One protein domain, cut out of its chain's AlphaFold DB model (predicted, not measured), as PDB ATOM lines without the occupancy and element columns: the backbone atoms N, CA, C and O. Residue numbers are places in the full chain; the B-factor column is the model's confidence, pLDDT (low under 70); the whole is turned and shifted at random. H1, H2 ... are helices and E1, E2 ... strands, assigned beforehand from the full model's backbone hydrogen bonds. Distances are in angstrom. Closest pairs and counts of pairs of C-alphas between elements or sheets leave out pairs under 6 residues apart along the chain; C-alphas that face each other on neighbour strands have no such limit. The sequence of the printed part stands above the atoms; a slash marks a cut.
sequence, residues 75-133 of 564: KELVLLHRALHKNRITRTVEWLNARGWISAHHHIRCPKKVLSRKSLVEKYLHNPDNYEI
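What this domain is: This is residues 75 to 133 of the 564 residues of a protein of Paramuricea clavata (UniProt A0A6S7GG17). A narrow ribbon of two parallel strands, E1 and E2, has H1 in the loop that joins them; past E2 an arm leads to H2, and residues 116 to 122 and 124 to 130 stick out. The printed part has 59 residues, in the order E1, H1, E2, H2, mixed in class, with 27 in named elements, under half. It is loose, with a radius of gyration of the C-alphas of 14.9 A, spanning 41 by 28 by 21 A.

Where its parts are: Find C-alpha 76 at (-6.831, 45.014, -19.286); from there E1 runs 19.6 A to residue 82. E2, residues 104 to 110, covers 19.2 A. H1 is residues 92 to 97; H2, residues 120 to 126, ends at C-alpha 126, (-22.705, 65.494, -34.286).

How they stand to each other: E1 and E2 are parallel at 23 degrees; look at N 79 and O 106, 2.8 A apart, within hydrogen-bond range. E1, H1, E2 form a strand-helix-strand unit, parallel neighbours with a helix between, its crossover right-handed. H2 is apart from E1 and H1. In H1 and H2 every O i to N i+4 pair is within hydrogen-bond range.

The domain as a whole: The C-alphas of Asn 97 and Asp 129, the two farthest apart, are 42.1 A apart. The printed part has no cut, and its three links are short. pLDDT is under 70 in residues 83 to 88 and 112 to 133 of this model.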
ATOM      1  N   LYS A  75      -2.449  45.919 -18.132       84.25
ATOM      2  CA  LYS A  75      -3.053  45.638 -19.438       84.25
ATOM      3  C   LYS A  75      -4.375  44.914 -19.204       84.25
ATOM      4  O   LYS A  75      -4.377  43.752 -18.806       84.25
ATOM      5  N   GLU A  76      -5.493  45.598 -19.428       85.94
ATOM      6  CA  GLU A  76      -6.831  45.014 -19.286       85.94
ATOM      7  C   GLU A  76      -7.422  44.638 -20.651       85.94
ATOM      8  O   GLU A  76      -7.427  45.436 -21.589       85.94
ATOM      9  N   LEU A  77      -7.945  43.417 -20.765       87.69
ATOM     10  CA  LEU A  77      -8.615  42.924 -21.965       87.69
ATOM     11  C   LEU A  77     -10.122  43.171 -21.874       87.69
ATOM     12  O   LEU A  77     -10.809  42.589 -21.036       87.69
ATOM     13  N   VAL A  78     -10.667  43.971 -22.790       89.25
ATOM     14  CA  VAL A  78     -12.111  44.228 -22.870       89.25
ATOM     15  C   VAL A  78     -12.728  43.439 -24.025       89.25
ATOM     16  O   VAL A  78     -12.468  43.704 -25.197       89.25
ATOM     17  N   LEU A  79     -13.585  42.477 -23.689       86.81
ATOM     18  CA  LEU A  79     -14.275  41.599 -24.630       86.81
ATOM     19  C   LEU A  79     -15.714  42.071 -24.844       86.81
ATOM     20  O   LEU A  79     -16.553  42.026 -23.939       86.81
ATOM     21  N   LEU A  80     -16.005  42.516 -26.067       85.69
ATOM     22  CA  LEU A  80     -17.305  43.065 -26.445       85.69
ATOM     23  C   LEU A  80     -18.225  41.982 -27.024       85.69
ATOM     24  O   LEU A  80     -17.938  41.382 -28.059       85.69
ATOM     25  N   HIS A  81     -19.387  41.799 -26.402       83.94
ATOM     26  CA  HIS A  81     -20.397  40.808 -26.776       83.94
ATOM     27  C   HIS A  81     -21.676  41.477 -27.264       83.94
ATOM     28  O   HIS A  81     -22.098  42.488 -26.717       83.94
ATOM     29  N   ARG A  82     -22.369  40.910 -28.256       78.25
ATOM     30  CA  ARG A  82     -23.694  41.423 -28.661       78.25
ATOM     31  C   ARG A  82     -24.723  41.149 -27.562       78.25
ATOM     32  O   ARG A  82     -24.913  39.996 -27.192       78.25
ATOM     33  N   ALA A  83     -25.486  42.165 -27.154       67.88
ATOM     34  CA  ALA A  83     -26.499  42.063 -26.091       67.88
ATOM     35  C   ALA A  83     -27.590  40.986 -26.302       67.88
ATOM     36  O   ALA A  83     -28.211  40.549 -25.344       67.88
ATOM     37  N   LEU A  84     -27.830  40.553 -27.547       55.03
ATOM     38  CA  LEU A  84     -28.857  39.560 -27.907       55.03
ATOM     39  C   LEU A  84     -28.318  38.129 -28.057       55.03
ATOM     40  O   LEU A  84     -29.088  37.232 -28.409       55.03
ATOM     41  N   HIS A  85     -27.015  37.891 -27.867       54.12
ATOM     42  CA  HIS A  85     -26.485  36.545 -28.057       54.12
ATOM     43  C   HIS A  85     -26.946  35.627 -26.918       54.12
ATOM     44  O   HIS A  85     -26.477  35.722 -25.791       54.12
ATOM     45  N   LYS A  86     -27.843  34.690 -27.255       48.97
ATOM     46  CA  LYS A  86     -28.228  33.536 -26.421       48.97
ATOM     47  C   LYS A  86     -27.049  32.596 -26.112       48.97
ATOM     48  O   LYS A  86     -27.169  31.740 -25.240       48.97
ATOM     49  N   ASN A  87     -25.925  32.747 -26.818       51.06
ATOM     50  CA  ASN A  87     -24.730  31.950 -26.582       51.06
ATOM     51  C   ASN A  87     -23.947  32.541 -25.413       51.06
ATOM     52  O   ASN A  87     -23.488  33.681 -25.458       51.06
ATOM     53  N   ARG A  88     -23.830  31.715 -24.373       67.94
ATOM     54  CA  ARG A  88     -22.955  31.889 -23.218       67.94
ATOM     55  C   ARG A  88     -21.540  32.225 -23.709       67.94
ATOM     56  O   ARG A  88     -21.058  31.574 -24.629       67.94
ATOM     57  N   ILE A  89     -20.909  33.220 -23.091       81.44
ATOM     58  CA  ILE A  89     -19.477  33.512 -23.246       81.44
ATOM     59  C   ILE A  89     -18.708  32.199 -23.035       81.44
ATOM     60  O   ILE A  89     -19.032  31.450 -22.105       81.44
ATOM     61  N   THR A  90     -17.787  31.888 -23.947       82.69
ATOM     62  CA  THR A  90     -16.975  30.665 -23.948       82.69
ATOM     63  C   THR A  90     -15.601  30.931 -24.555       82.69
ATOM     64  O   THR A  90     -15.432  31.869 -25.338       82.69
ATOM     65  N   ARG A  91     -14.645  30.044 -24.248       83.38
ATOM     66  CA  ARG A  91     -13.281  30.026 -24.814       83.38
ATOM     67  C   ARG A  91     -12.461  31.273 -24.464       83.38
ATOM     68  O   ARG A  91     -11.496  31.590 -25.156       83.38
ATOM     69  N   THR A  92     -12.791  31.952 -23.363       86.19
ATOM     70  CA  THR A  92     -12.008  33.098 -22.868       86.19
ATOM     71  C   THR A  92     -10.596  32.668 -22.470       86.19
ATOM     72  O   THR A  92      -9.632  33.378 -22.737       86.19
ATOM     73  N   VAL A  93     -10.453  31.452 -21.939       85.12
ATOM     74  CA  VAL A  93      -9.159  30.854 -21.573       85.12
ATOM     75  C   VAL A  93      -8.183  30.801 -22.753       85.12
ATOM     76  O   VAL A  93      -7.007  31.092 -22.585       85.12
ATOM     77  N   GLU A  94      -8.650  30.495 -23.966       82.62
ATOM     78  CA  GLU A  94      -7.779  30.447 -25.151       82.62
ATOM     79  C   GLU A  94      -7.219  31.830 -25.503       82.62
ATOM     80  O   GLU A  94      -6.060  31.956 -25.898       82.62
ATOM     81  N   TRP A  95      -8.025  32.877 -25.311       80.12
ATOM     82  CA  TRP A  95      -7.600  34.261 -25.514       80.12
ATOM     83  C   TRP A  95      -6.569  34.709 -24.485       80.12
ATOM     84  O   TRP A  95      -5.615  35.394 -24.863       80.12
ATOM     85  N   LEU A  96      -6.766  34.323 -23.223       84.12
ATOM     86  CA  LEU A  96      -5.875  34.652 -22.112       84.12
ATOM     87  C   LEU A  96      -4.548  33.892 -22.211       84.12
ATOM     88  O   LEU A  96      -3.490  34.502 -22.104       84.12
ATOM     89  N   ASN A  97      -4.584  32.592 -22.515       82.12
ATOM     90  CA  ASN A  97      -3.378  31.773 -22.664       82.12
ATOM     91  C   ASN A  97      -2.495  32.238 -23.829       82.12
ATOM     92  O   ASN A  97      -1.273  32.172 -23.737       82.12
ATOM     93  N   ALA A  98      -3.097  32.742 -24.910       77.00
ATOM     94  CA  ALA A  98      -2.351  33.325 -26.022       77.00
ATOM     95  C   ALA A  98      -1.693  34.676 -25.675       77.00
ATOM     96  O   ALA A  98      -0.850  35.152 -26.427       77.00
ATOM     97  N   ARG A  99      -2.096  35.323 -24.574       79.56
ATOM     98  CA  ARG A  99      -1.712  36.695 -24.215       79.56
ATOM     99  C   ARG A  99      -1.387  36.787 -22.723       79.56
ATOM    100  O   ARG A  99      -2.057  37.486 -21.966       79.56
ATOM    101  N   GLY A 100      -0.310  36.115 -22.315       75.50
ATOM    102  CA  GLY A 100       0.148  36.067 -20.916       75.50
ATOM    103  C   GLY A 100       0.513  37.425 -20.294       75.50
ATOM    104  O   GLY A 100       0.721  37.514 -19.090       75.50
ATOM    105  N   TRP A 101       0.567  38.496 -21.088       78.38
ATOM    106  CA  TRP A 101       0.779  39.868 -20.628       78.38
ATOM    107  C   TRP A 101      -0.498  40.568 -20.123       78.38
ATOM    108  O   TRP A 101      -0.411  41.696 -19.636       78.38
ATOM    109  N   ILE A 102      -1.680  39.950 -20.244       83.00
ATOM    110  CA  ILE A 102      -2.951  40.507 -19.756       83.00
ATOM    111  C   ILE A 102      -3.034  40.373 -18.232       83.00
ATOM    112  O   ILE A 102      -2.883  39.290 -17.679       83.00
ATOM    113  N   SER A 103      -3.331  41.480 -17.553       81.56
ATOM    114  CA  SER A 103      -3.473  41.539 -16.094       81.56
ATOM    115  C   SER A 103      -4.895  41.229 -15.611       81.56
ATOM    116  O   SER A 103      -5.069  40.656 -14.539       81.56
ATOM    117  N   ALA A 104      -5.916  41.624 -16.378       84.69
ATOM    118  CA  ALA A 104      -7.326  41.389 -16.062       84.69
ATOM    119  C   ALA A 104      -8.179  41.389 -17.335       84.69
ATOM    120  O   ALA A 104      -7.775  41.944 -18.359       84.69
ATOM    121  N   HIS A 105      -9.375  40.801 -17.278       90.31
ATOM    122  CA  HIS A 105     -10.319  40.810 -18.392       90.31
ATOM    123  C   HIS A 105     -11.738  41.184 -17.966       90.31
ATOM    124  O   HIS A 105     -12.179  40.914 -16.848       90.31
ATOM    125  N   HIS A 106     -12.466  41.804 -18.893       90.38
ATOM    126  CA  HIS A 106     -13.819  42.295 -18.684       90.38
ATOM    127  C   HIS A 106     -14.708  41.950 -19.869       90.38
ATOM    128  O   HIS A 106     -14.399  42.263 -21.018       90.38
ATOM    129  N   HIS A 107     -15.860  41.354 -19.587       90.38
ATOM    130  CA  HIS A 107     -16.884  41.102 -20.589       90.38
ATOM    131  C   HIS A 107     -17.932  42.210 -20.573       90.38
ATOM    132  O   HIS A 107     -18.426  42.584 -19.510       90.38
ATOM    133  N   ILE A 108     -18.293  42.727 -21.749       88.38
ATOM    134  CA  ILE A 108     -19.263  43.820 -21.885       88.38
ATOM    135  C   ILE A 108     -20.307  43.463 -22.933       88.38
ATOM    136  O   ILE A 108     -19.984  43.291 -24.111       88.38
ATOM    137  N   ARG A 109     -21.582  43.400 -22.537       85.06
ATOM    138  CA  ARG A 109     -22.696  43.296 -23.480       85.06
ATOM    139  C   ARG A 109     -22.973  44.672 -24.068       85.06
ATOM    140  O   ARG A 109     -23.332  45.617 -23.374       85.06
ATOM    141  N   CYS A 110     -22.839  44.775 -25.381       77.56
ATOM    142  CA  CYS A 110     -23.043  46.002 -26.125       77.56
ATOM    143  C   CYS A 110     -24.322  45.936 -26.984       77.56
ATOM    144  O   CYS A 110     -24.617  44.913 -27.626       77.56
ATOM    145  N   PRO A 111     -25.109  47.028 -27.033       73.94
ATOM    146  CA  PRO A 111     -26.215  47.154 -27.970       73.94
ATOM    147  C   PRO A 111     -25.734  47.008 -29.417       73.94
ATOM    148  O   PRO A 111     -24.639  47.445 -29.767       73.94
ATOM    149  N   LYS A 112     -26.593  46.492 -30.308       68.56
ATOM    150  CA  LYS A 112     -26.289  46.352 -31.751       68.56
ATOM    151  C   LYS A 112     -25.758  47.644 -32.390       68.56
ATOM    152  O   LYS A 112     -24.981  47.582 -33.337       68.56
ATOM    153  N   LYS A 113     -26.175  48.804 -31.867       67.56
ATOM    154  CA  LYS A 113     -25.754  50.135 -32.322       67.56
ATOM    155  C   LYS A 113     -24.245  50.374 -32.145       67.56
ATOM    156  O   LYS A 113     -23.671  51.042 -32.995       67.56
ATOM    157  N   VAL A 114     -23.624  49.802 -31.107       68.31
ATOM    158  CA  VAL A 114     -22.189  49.964 -30.790       68.31
ATOM    159  C   VAL A 114     -21.301  49.211 -31.781       68.31
ATOM    160  O   VAL A 114     -20.242  49.685 -32.163       68.31
ATOM    161  N   LEU A 115     -21.761  48.062 -32.274       69.25
ATOM    162  CA  LEU A 115     -21.023  47.251 -33.252       69.25
ATOM    163  C   LEU A 115     -21.330  47.640 -34.709       69.25
ATOM    164  O   LEU A 115     -20.977  46.913 -35.640       69.25
ATOM    165  N   SER A 116     -22.040  48.751 -34.926       67.25
ATOM    166  CA  SER A 116     -22.330  49.259 -36.264       67.25
ATOM    167  C   SER A 116     -21.086  49.915 -36.859       67.25
ATOM    168  O   SER A 116     -20.409  50.686 -36.194       67.25
ATOM    169  N   ARG A 117     -20.820  49.665 -38.148       57.53
ATOM    170  CA  ARG A 117     -19.699  50.277 -38.886       57.53
ATOM    171  C   ARG A 117     -19.800  51.798 -39.035       57.53
ATOM    172  O   ARG A 117     -18.813  52.422 -39.406       57.53
ATOM    173  N   LYS A 118     -20.973  52.399 -38.795       59.69
ATOM    174  CA  LYS A 118     -21.081  53.861 -38.745       59.69
ATOM    175  C   LYS A 118     -20.368  54.333 -37.488       59.69
ATOM    176  O   LYS A 118     -20.749  53.917 -36.398       59.69
ATOM    177  N   SER A 119     -19.361  55.179 -37.678       55.25
ATOM    178  CA  SER A 119     -18.559  55.792 -36.628       55.25
ATOM    179  C   SER A 119     -19.457  56.244 -35.468       55.25
ATOM    180  O   SER A 119     -20.243  57.182 -35.598       55.25
ATOM    181  N   LEU A 120     -19.393  55.530 -34.334       58.97
ATOM    182  CA  LEU A 120     -20.023  55.972 -33.081       58.97
ATOM    183  C   LEU A 120     -19.586  57.401 -32.766       58.97
ATOM    184  O   LEU A 120     -20.397  58.218 -32.345       58.97
ATOM    185  N   VAL A 121     -18.317  57.685 -33.061       58.59
ATOM    186  CA  VAL A 121     -17.674  58.990 -32.964       58.59
ATOM    187  C   VAL A 121     -18.466  60.025 -33.776       58.59
ATOM    188  O   VAL A 121     -18.924  60.989 -33.183       58.59
ATOM    189  N   GLU A 122     -18.788  59.801 -35.056       56.81
ATOM    190  CA  GLU A 122     -19.620  60.738 -35.845       56.81
ATOM    191  C   GLU A 122     -21.030  60.921 -35.269       56.81
ATOM    192  O   GLU A 122     -21.547  62.034 -35.238       56.81
ATOM    193  N   LYS A 123     -21.670  59.851 -34.783       58.84
ATOM    194  CA  LYS A 123     -23.021  59.957 -34.207       58.84
ATOM    195  C   LYS A 123     -23.059  60.761 -32.911       58.84
ATOM    196  O   LYS A 123     -24.014  61.504 -32.714       58.84
ATOM    197  N   TYR A 124     -22.060  60.598 -32.048       59.47
ATOM    198  CA  TYR A 124     -22.007  61.281 -30.756       59.47
ATOM    199  C   TYR A 124     -21.374  62.677 -30.843       59.47
ATOM    200  O   TYR A 124     -21.823  63.570 -30.134       59.47
ATOM    201  N   LEU A 125     -20.415  62.909 -31.750       61.31
ATOM    202  CA  LEU A 125     -19.867  64.251 -32.006       61.31
ATOM    203  C   LEU A 125     -20.885  65.181 -32.667       61.31
ATOM    204  O   LEU A 125     -20.902  66.368 -32.358       61.31
ATOM    205  N   HIS A 126     -21.725  64.668 -33.572       58.06
ATOM    206  CA  HIS A 126     -22.705  65.494 -34.286       58.06
ATOM    207  C   HIS A 126     -24.079  65.560 -33.615       58.06
ATOM    208  O   HIS A 126     -24.909  66.358 -34.038       58.06
ATOM    209  N   ASN A 127     -24.337  64.733 -32.601       57.28
ATOM    210  CA  ASN A 127     -25.617  64.712 -31.895       57.28
ATOM    211  C   ASN A 127     -25.416  64.397 -30.399       57.28
ATOM    212  O   ASN A 127     -25.794  63.317 -29.935       57.28
ATOM    213  N   PRO A 128     -24.800  65.321 -29.635       58.28
ATOM    214  CA  PRO A 128     -24.582  65.144 -28.198       58.28
ATOM    215  C   PRO A 128     -25.896  64.975 -27.419       58.28
ATOM    216  O   PRO A 128     -25.914  64.269 -26.416       58.28
ATOM    217  N   ASP A 129     -27.008  65.519 -27.923       57.75
ATOM    218  CA  ASP A 129     -28.339  65.387 -27.312       57.75
ATOM    219  C   ASP A 129     -28.919  63.961 -27.403       57.75
ATOM    220  O   ASP A 129     -29.831  63.616 -26.660       57.75
ATOM    221  N   ASN A 130     -28.372  63.098 -28.273       58.75
ATOM    222  CA  ASN A 130     -28.741  61.677 -28.353       58.75
ATOM    223  C   ASN A 130     -27.921  60.785 -27.400       58.75
ATOM    224  O   ASN A 130     -28.040  59.554 -27.451       58.75
ATOM    225  N   TYR A 131     -27.042  61.365 -26.577       59.91
ATOM    226  CA  TYR A 131     -26.308  60.619 -25.562       59.91
ATOM    227  C   TYR A 131     -27.187  60.406 -24.327       59.91
ATOM    228  O   TYR A 131     -27.303  61.269 -23.459       59.91
ATOM    229  N   GLU A 132     -27.805  59.231 -24.240       62.09
ATOM    230  CA  GLU A 132     -28.451  58.772 -23.012       62.09
ATOM    231  C   GLU A 132     -27.387  58.288 -22.020       62.09
ATOM    232  O   GLU A 132     -26.506  57.494 -22.370       62.09
ATOM    233  N   ILE A 133     -27.481  58.755 -20.773       62.97
ATOM    234  CA  ILE A 133     -26.630  58.287 -19.678       62.97
ATOM    235  C   ILE A 133     -26.864  56.775 -19.519       62.97
ATOM    236  O   ILE A 133     -28.014  56.361 -19.343       62.97
TER     237      ILE A 133